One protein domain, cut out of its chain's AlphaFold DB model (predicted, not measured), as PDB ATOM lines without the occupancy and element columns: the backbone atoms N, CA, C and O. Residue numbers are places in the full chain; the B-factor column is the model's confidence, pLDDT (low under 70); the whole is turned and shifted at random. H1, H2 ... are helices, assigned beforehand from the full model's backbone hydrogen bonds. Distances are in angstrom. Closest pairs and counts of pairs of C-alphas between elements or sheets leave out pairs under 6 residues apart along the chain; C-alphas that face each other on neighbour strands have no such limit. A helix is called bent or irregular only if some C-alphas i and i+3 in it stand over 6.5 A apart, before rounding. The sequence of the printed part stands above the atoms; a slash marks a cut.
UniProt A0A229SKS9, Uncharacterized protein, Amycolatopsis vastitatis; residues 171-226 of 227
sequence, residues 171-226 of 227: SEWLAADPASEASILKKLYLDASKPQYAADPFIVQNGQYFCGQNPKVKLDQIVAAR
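AT A GLANCE: This is residues 171 to 226 of the 227 residues of an uncharacterized protein of Amycolatopsis vastitatis (UniProt A0A229SKS9). This is a small, compact cluster of five helices in which the longest helix, H2, meets the start of H4, and H4 runs off from it nearly at a right angle. H5 packs on H2 with a steep tilt, while two very short helices sit toward opposite ends, H1 by H4 and H3 by the later part of H2. The printed part has 56 residues, with five named helices in the order H1, H2, H3, H4, H5 and no named strand, and its class is all helix. The whole is compact, with a radius of gyration of the C-alphas of 10.2 A, and its rounded outline spans 24 by 23 by 16 A.

IN THESE COORDINATES: H1 takes residues 171 to 174 and is 5.1 A long; its first C-alpha, of Ser 171, is at (24.878, -74.192, -44.434). H2 follows with residues 178 to 191 and is 20.8 A long, from C-alpha 178 at (14.965, -74.342, -35.873) to C-alpha 191 at (32.440, -78.489, -25.288). H2 is irregular, but only just: C-alphas 179 and 182 are 7.0 A apart. H3 takes residues 195 to 198, 4.9 A. H4 takes residues 203 to 213, 15.9 A. H5 takes residues 219 to 225, 10.1 A, and ends with C-alpha 225 at (37.032, -67.567, -33.377).

HOW THE PARTS SIT: H2 is the hub and touches three helices. With residues 181 to 186 alone it touches H4, about perpendicular at 83 degrees; the closest C-alphas, of Ala 182 and Val 204, are 5.6 A apart. With residues 185 to 190 alone it touches H3, and the closest C-alphas, of Lys 186 and Ala 198, are 4.4 A apart. With residues 188 to 189 alone it touches H5, at a steep tilt of 49 degrees, the same way; the closest C-alphas, of Tyr 189 and Val 223, are 6.2 A apart. H1 touches H4, where the closest C-alphas, of Leu 174 and Gln 208, are 6.9 A apart. H4 and H5 are close but not clearly touching, about perpendicular at 86 degrees, with the closest C-alphas, of Phe 210 and Ile 222, 7.9 A apart. H3 is apart from H1 and from H5, and H1 and H5 are only just apart, with their closest C-alphas at 8.1 A. In H4 and H5 every O i to N i+4 pair is within hydrogen-bond range, in H2 8 of 10 are, and H1 and H3 are too short for such a pair.

THE WHOLE: The two C-alphas farthest apart, of Ala 175 and Ser 193, are 26.0 A from each other. The printed part has no cut, and its four links are tight. The mean pLDDT of the printed part is 93.3, and no printed residue is under 70.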
ATOM      1  N   SER A 171      26.017 -73.893 -43.561       96.38
ATOM      2  CA  SER A 171      24.878 -74.192 -44.434       96.38
ATOM      3  C   SER A 171      24.051 -75.386 -43.962       96.38
ATOM      4  O   SER A 171      22.830 -75.342 -44.052       96.38
ATOM      5  N   GLU A 172      24.690 -76.437 -43.439       94.94
ATOM      6  CA  GLU A 172      23.978 -77.607 -42.902       94.94
ATOM      7  C   GLU A 172      23.227 -77.258 -41.616       94.94
ATOM      8  O   GLU A 172      22.119 -77.737 -41.400       94.94
ATOM      9  N   TRP A 173      23.808 -76.394 -40.783       95.94
ATOM     10  CA  TRP A 173      23.158 -75.909 -39.571       95.94
ATOM     11  C   TRP A 173      21.992 -74.957 -39.861       95.94
ATOM     12  O   TRP A 173      20.947 -75.093 -39.241       95.94
ATOM     13  N   LEU A 174      22.122 -74.055 -40.841       94.69
ATOM     14  CA  LEU A 174      21.026 -73.174 -41.277       94.69
ATOM     15  C   LEU A 174      19.867 -73.929 -41.948       94.69
ATOM     16  O   LEU A 174      18.757 -73.415 -42.014       94.69
ATOM     17  N   ALA A 175      20.130 -75.124 -42.480       94.00
ATOM     18  CA  ALA A 175      19.108 -76.010 -43.033       94.00
ATOM     19  C   ALA A 175      18.498 -76.956 -41.980       94.00
ATOM     20  O   ALA A 175      17.632 -77.767 -42.316       94.00
ATOM     21  N   ALA A 176      18.974 -76.898 -40.732       92.38
ATOM     22  CA  ALA A 176      18.504 -77.740 -39.644       92.38
ATOM     23  C   ALA A 176      17.108 -77.338 -39.159       92.38
ATOM     24  O   ALA A 176      16.564 -76.297 -39.521       92.38
ATOM     25  N   ASP A 177      16.536 -78.165 -38.284       90.94
ATOM     26  CA  ASP A 177      15.304 -77.804 -37.595       90.94
ATOM     27  C   ASP A 177      15.552 -76.625 -36.626       90.94
ATOM     28  O   ASP A 177      16.426 -76.743 -35.751       90.94
ATOM     29  N   PRO A 178      14.773 -75.527 -36.710       86.00
ATOM     30  CA  PRO A 178      14.965 -74.342 -35.873       86.00
ATOM     31  C   PRO A 178      14.894 -74.614 -34.365       86.00
ATOM     32  O   PRO A 178      15.537 -73.916 -33.578       86.00
ATOM     33  N   ALA A 179      14.152 -75.641 -33.926       85.25
ATOM     34  CA  ALA A 179      14.070 -75.987 -32.507       85.25
ATOM     35  C   ALA A 179      15.378 -76.612 -31.985       85.25
ATOM     36  O   ALA A 179      15.654 -76.563 -30.784       85.25
ATOM     37  N   SER A 180      16.207 -77.172 -32.872       91.00
ATOM     38  CA  SER A 180      17.484 -77.799 -32.519       91.00
ATOM     39  C   SER A 180      18.668 -76.823 -32.494       91.00
ATOM     40  O   SER A 180      19.630 -77.055 -31.752       91.00
ATOM     41  N   GLU A 181      18.588 -75.705 -33.222       92.81
ATOM     42  CA  GLU A 181      19.682 -74.743 -33.439       92.81
ATOM     43  C   GLU A 181      20.342 -74.269 -32.137       92.81
ATOM     44  O   GLU A 181      21.570 -74.330 -31.987       92.81
ATOM     45  N   ALA A 182      19.522 -73.854 -31.165       93.62
ATOM     46  CA  ALA A 182      19.988 -73.363 -29.870       93.62
ATOM     47  C   ALA A 182      20.731 -74.447 -29.078       93.62
ATOM     48  O   ALA A 182      21.771 -74.180 -28.475       93.62
ATOM     49  N   SER A 183      20.211 -75.677 -29.086       93.44
ATOM     50  CA  SER A 183      20.793 -76.797 -28.340       93.44
ATOM     51  C   SER A 183      22.151 -77.225 -28.907       93.44
ATOM     52  O   SER A 183      23.068 -77.518 -28.138       93.44
ATOM     53  N   ILE A 184      22.305 -77.177 -30.236       94.12
ATOM     54  CA  ILE A 184      23.547 -77.511 -30.941       94.12
ATOM     55  C   ILE A 184      24.633 -76.494 -30.601       94.12
ATOM     56  O   ILE A 184      25.694 -76.876 -30.111       94.12
ATOM     57  N   LEU A 185      24.362 -75.197 -30.791       94.69
ATOM     58  CA  LEU A 185      25.345 -74.158 -30.477       94.69
ATOM     59  C   LEU A 185      25.702 -74.157 -28.991       94.69
ATOM     60  O   LEU A 185      26.877 -74.061 -28.644       94.69
ATOM     61  N   LYS A 186      24.711 -74.324 -28.106       95.94
ATOM     62  CA  LYS A 186      24.949 -74.393 -26.662       95.94
ATOM     63  C   LYS A 186      25.906 -75.527 -26.311       95.94
ATOM     64  O   LYS A 186      26.854 -75.302 -25.564       95.94
ATOM     65  N   LYS A 187      25.684 -76.720 -26.868       95.50
ATOM     66  CA  LYS A 187      26.573 -77.867 -26.671       95.50
ATOM     67  C   LYS A 187      27.988 -77.566 -27.168       95.50
ATOM     68  O   LYS A 187      28.930 -77.756 -26.413       95.50
ATOM     69  N   LEU A 188      28.134 -77.007 -28.371       95.56
ATOM     70  CA  LEU A 188      29.449 -76.683 -28.935       95.56
ATOM     71  C   LEU A 188      30.230 -75.659 -28.101       95.56
ATOM     72  O   LEU A 188      31.429 -75.824 -27.896       95.56
ATOM     73  N   TYR A 189      29.566 -74.623 -27.583       96.06
ATOM     74  CA  TYR A 189      30.218 -73.654 -26.699       96.06
ATOM     75  C   TYR A 189      30.615 -74.261 -25.350       96.06
ATOM     76  O   TYR A 189      31.673 -73.915 -24.823       96.06
ATOM     77  N   LEU A 190      29.806 -75.169 -24.794       95.56
ATOM     78  CA  LEU A 190      30.159 -75.893 -23.570       95.56
ATOM     79  C   LEU A 190      31.347 -76.836 -23.799       95.56
ATOM     80  O   LEU A 190      32.289 -76.809 -23.010       95.56
ATOM     81  N   ASP A 191      31.348 -77.585 -24.904       95.25
ATOM     82  CA  ASP A 191      32.440 -78.489 -25.288       95.25
ATOM     83  C   ASP A 191      33.755 -77.714 -25.513       95.25
ATOM     84  O   ASP A 191      34.836 -78.190 -25.169       95.25
ATOM     85  N   ALA A 192      33.675 -76.473 -26.006       95.38
ATOM     86  CA  ALA A 192      34.818 -75.573 -26.177       95.38
ATOM     87  C   ALA A 192      35.234 -74.813 -24.901       95.38
ATOM     88  O   ALA A 192      36.063 -73.907 -24.978       95.38
ATOM     89  N   SER A 193      34.671 -75.147 -23.733       96.25
ATOM     90  CA  SER A 193      34.934 -74.462 -22.456       96.25
ATOM     91  C   SER A 193      34.609 -72.958 -22.467       96.25
ATOM     92  O   SER A 193      35.276 -72.167 -21.802       96.25
ATOM     93  N   LYS A 194      33.560 -72.547 -23.197       94.94
ATOM     94  CA  LYS A 194      33.082 -71.153 -23.275       94.94
ATOM     95  C   LYS A 194      31.628 -71.002 -22.787       94.94
ATOM     96  O   LYS A 194      30.735 -70.651 -23.568       94.94
ATOM     97  N   PRO A 195      31.348 -71.254 -21.494       95.75
ATOM     98  CA  PRO A 195      29.987 -71.256 -20.953       95.75
ATOM     99  C   PRO A 195      29.276 -69.896 -21.046       95.75
ATOM    100  O   PRO A 195      28.048 -69.859 -21.104       95.75
ATOM    101  N   GLN A 196      30.017 -68.786 -21.119       92.88
ATOM    102  CA  GLN A 196      29.453 -67.445 -21.275       92.88
ATOM    103  C   GLN A 196      28.652 -67.282 -22.575       92.88
ATOM    104  O   GLN A 196      27.631 -66.602 -22.576       92.88
ATOM    105  N   TYR A 197      29.053 -67.954 -23.659       92.75
ATOM    106  CA  TYR A 197      28.314 -67.926 -24.927       92.75
ATOM    107  C   TYR A 197      27.180 -68.946 -24.966       92.75
ATOM    108  O   TYR A 197      26.173 -68.724 -25.628       92.75
ATOM    109  N   ALA A 198      27.304 -70.044 -24.217       94.50
ATOM    110  CA  ALA A 198      26.241 -71.033 -24.060       94.50
ATOM    111  C   ALA A 198      25.011 -70.479 -23.307       94.50
ATOM    112  O   ALA A 198      23.915 -71.033 -23.416       94.50
ATOM    113  N   ALA A 199      25.196 -69.410 -22.527       92.38
ATOM    114  CA  ALA A 199      24.141 -68.699 -21.806       92.38
ATOM    115  C   ALA A 199      23.589 -67.473 -22.564       92.38
ATOM    116  O   ALA A 199      22.677 -66.820 -22.061       92.38
ATOM    117  N   ASP A 200      24.124 -67.155 -23.749       90.19
ATOM    118  CA  ASP A 200      23.703 -65.996 -24.540       90.19
ATOM    119  C   ASP A 200      22.272 -66.206 -25.083       90.19
ATOM    120  O   ASP A 200      22.041 -67.141 -25.857       90.19
ATOM    121  N   PRO A 201      21.288 -65.350 -24.737       87.62
ATOM    122  CA  PRO A 201      19.936 -65.445 -25.289       87.62
ATOM    123  C   PRO A 201      19.884 -65.216 -26.811       87.62
ATOM    124  O   PRO A 201      18.879 -65.546 -27.439       87.62
ATOM    125  N   PHE A 202      20.949 -64.678 -27.416       91.88
ATOM    126  CA  PHE A 202      21.087 -64.435 -28.857       91.88
ATOM    127  C   PHE A 202      22.042 -65.408 -29.536       91.88
ATOM    128  O   PHE A 202      22.436 -65.179 -30.677       91.88
ATOM    129  N   ILE A 203      22.382 -66.516 -28.874       94.06
ATOM    130  CA  ILE A 203      23.255 -67.562 -29.417       94.06
ATOM    131  C   ILE A 203      22.852 -67.975 -30.843       94.06
ATOM    132  O   ILE A 203      23.708 -68.036 -31.722       94.06
ATOM    133  N   VAL A 204      21.549 -68.154 -31.094       93.44
ATOM    134  CA  VAL A 204      21.004 -68.522 -32.408       93.44
ATOM    135  C   VAL A 204      21.122 -67.378 -33.411       93.44
ATOM    136  O   VAL A 204      21.699 -67.573 -34.470       93.44
ATOM    137  N   GLN A 205      20.649 -66.175 -33.075       90.62
ATOM    138  CA  GLN A 205      20.681 -65.008 -33.974       90.62
ATOM    139  C   GLN A 205      22.114 -64.652 -34.386       90.62
ATOM    140  O   GLN A 205      22.399 -64.429 -35.562       90.62
ATOM    141  N   ASN A 206      23.039 -64.673 -33.426       91.00
ATOM    142  CA  ASN A 206      24.449 -64.424 -33.685       91.00
ATOM    143  C   ASN A 206      25.076 -65.548 -34.535       91.00
ATOM    144  O   ASN A 206      25.939 -65.277 -35.370       91.00
ATOM    145  N   GLY A 207      24.650 -66.800 -34.331       94.19
ATOM    146  CA  GLY A 207      25.037 -67.940 -35.166       94.19
ATOM    147  C   GLY A 207      24.528 -67.808 -36.602       94.19
ATOM    148  O   GLY A 207      25.314 -67.924 -37.538       94.19
ATOM    149  N   GLN A 208      23.247 -67.475 -36.780       94.44
ATOM    150  CA  GLN A 208      22.606 -67.263 -38.082       94.44
ATOM    151  C   GLN A 208      23.260 -66.123 -38.856       94.44
ATOM    152  O   GLN A 208      23.578 -66.288 -40.031       94.44
ATOM    153  N   TYR A 209      23.540 -65.000 -38.191       91.19
ATOM    154  CA  TYR A 209      24.238 -63.874 -38.805       91.19
ATOM    155  C   TYR A 209      25.630 -64.274 -39.319       91.19
ATOM    156  O   TYR A 209      25.962 -64.025 -40.479       91.19
ATOM    157  N   PHE A 210      26.435 -64.949 -38.489       93.31
ATOM    158  CA  PHE A 210      27.776 -65.383 -38.890       93.31
ATOM    159  C   PHE A 210      27.728 -66.422 -40.018       93.31
ATOM    160  O   PHE A 210      28.476 -66.324 -40.996       93.31
ATOM    161  N   CYS A 211      26.832 -67.401 -39.899       95.56
ATOM    162  CA  CYS A 211      26.682 -68.470 -40.877       95.56
ATOM    163  C   CYS A 211      26.090 -68.002 -42.205       95.56
ATOM    164  O   CYS A 211      26.472 -68.535 -43.246       95.56
ATOM    165  N   GLY A 212      25.238 -66.975 -42.196       91.75
ATOM    166  CA  GLY A 212      24.734 -66.342 -43.413       91.75
ATOM    167  C   GLY A 212      25.847 -65.678 -44.228       91.75
ATOM    168  O   GLY A 212      25.822 -65.721 -45.455       91.75
ATOM    169  N   GLN A 213      26.865 -65.128 -43.560       92.69
ATOM    170  CA  GLN A 213      28.034 -64.542 -44.226       92.69
ATOM    171  C   GLN A 213      29.062 -65.594 -44.665       92.69
ATOM    172  O   GLN A 213      29.784 -65.379 -45.638       92.69
ATOM    173  N   ASN A 214      29.135 -66.732 -43.966       96.19
ATOM    174  CA  ASN A 214      30.181 -67.739 -44.147       96.19
ATOM    175  C   ASN A 214      29.613 -69.174 -44.227       96.19
ATOM    176  O   ASN A 214      29.943 -70.013 -43.387       96.19
ATOM    177  N   PRO A 215      28.807 -69.521 -45.248       95.81
ATOM    178  CA  PRO A 215      28.055 -70.781 -45.276       95.81
ATOM    179  C   PRO A 215      28.933 -72.043 -45.294       95.81
ATOM    180  O   PRO A 215      28.499 -73.105 -44.858       95.81
ATOM    181  N   LYS A 216      30.180 -71.936 -45.768       97.12
ATOM    182  CA  LYS A 216      31.127 -73.061 -45.871       97.12
ATOM    183  C   LYS A 216      31.992 -73.263 -44.622       97.12
ATOM    184  O   LYS A 216      32.729 -74.244 -44.561       97.12
ATOM    185  N   VAL A 217      31.952 -72.335 -43.665       96.94
ATOM    186  CA  VAL A 217      32.729 -72.434 -42.421       96.94
ATOM    187  C   VAL A 217      32.095 -73.484 -41.513       96.94
ATOM    188  O   VAL A 217      30.875 -73.642 -41.493       96.94
ATOM    189  N   LYS A 218      32.931 -74.232 -40.792       97.62
ATOM    190  CA  LYS A 218      32.481 -75.249 -39.836       97.62
ATOM    191  C   LYS A 218      32.094 -74.619 -38.504       97.62
ATOM    192  O   LYS A 218      32.698 -73.630 -38.095       97.62
ATOM    193  N   LEU A 219      31.113 -75.196 -37.813       96.19
ATOM    194  CA  LEU A 219      30.616 -74.658 -36.545       96.19
ATOM    195  C   LEU A 219      31.707 -74.574 -35.460       96.19
ATOM    196  O   LEU A 219      31.723 -73.619 -34.683       96.19
ATOM    197  N   ASP A 220      32.646 -75.523 -35.417       96.06
ATOM    198  CA  ASP A 220      33.781 -75.506 -34.482       96.06
ATOM    199  C   ASP A 220      34.700 -74.284 -34.667       96.06
ATOM    200  O   ASP A 220      35.139 -73.677 -33.689       96.06
ATOM    201  N   GLN A 221      34.926 -73.863 -35.911       95.12
ATOM    202  CA  GLN A 221      35.727 -72.686 -36.248       95.12
ATOM    203  C   GLN A 221      35.062 -71.393 -35.766       95.12
ATOM    204  O   GLN A 221      35.753 -70.484 -35.308       95.12
ATOM    205  N   ILE A 222      33.729 -71.319 -35.797       92.06
ATOM    206  CA  ILE A 222      32.965 -70.168 -35.281       92.06
ATOM    207  C   ILE A 222      33.132 -70.060 -33.768       92.06
ATOM    208  O   ILE A 222      33.371 -68.979 -33.225       92.06
ATOM    209  N   VAL A 223      33.006 -71.196 -33.084       92.88
ATOM    210  CA  VAL A 223      33.142 -71.267 -31.629       92.88
ATOM    211  C   VAL A 223      34.573 -70.934 -31.210       92.88
ATOM    212  O   VAL A 223      34.766 -70.209 -30.233       92.88
ATOM    213  N   ALA A 224      35.576 -71.386 -31.966       91.75
ATOM    214  CA  ALA A 224      36.978 -71.063 -31.728       91.75
ATOM    215  C   ALA A 224      37.289 -69.570 -31.935       91.75
ATOM    216  O   ALA A 224      37.985 -68.989 -31.105       91.75
ATOM    217  N   ALA A 225      36.733 -68.946 -32.980       87.12
ATOM    218  CA  ALA A 225      37.032 -67.567 -33.377       87.12
ATOM    219  C   ALA A 225      36.494 -66.479 -32.429       87.12
ATOM    220  O   ALA A 225      36.937 -65.335 -32.518       87.12
ATOM    221  N   ARG A 226      35.553 -66.797 -31.528       79.69
ATOM    222  CA  ARG A 226      35.090 -65.834 -30.512       79.69
ATOM    223  C   ARG A 226      36.080 -65.745 -29.344       79.69
ATOM    224  O   ARG A 226      36.241 -66.767 -28.679       79.69
TER     225      ARG A 226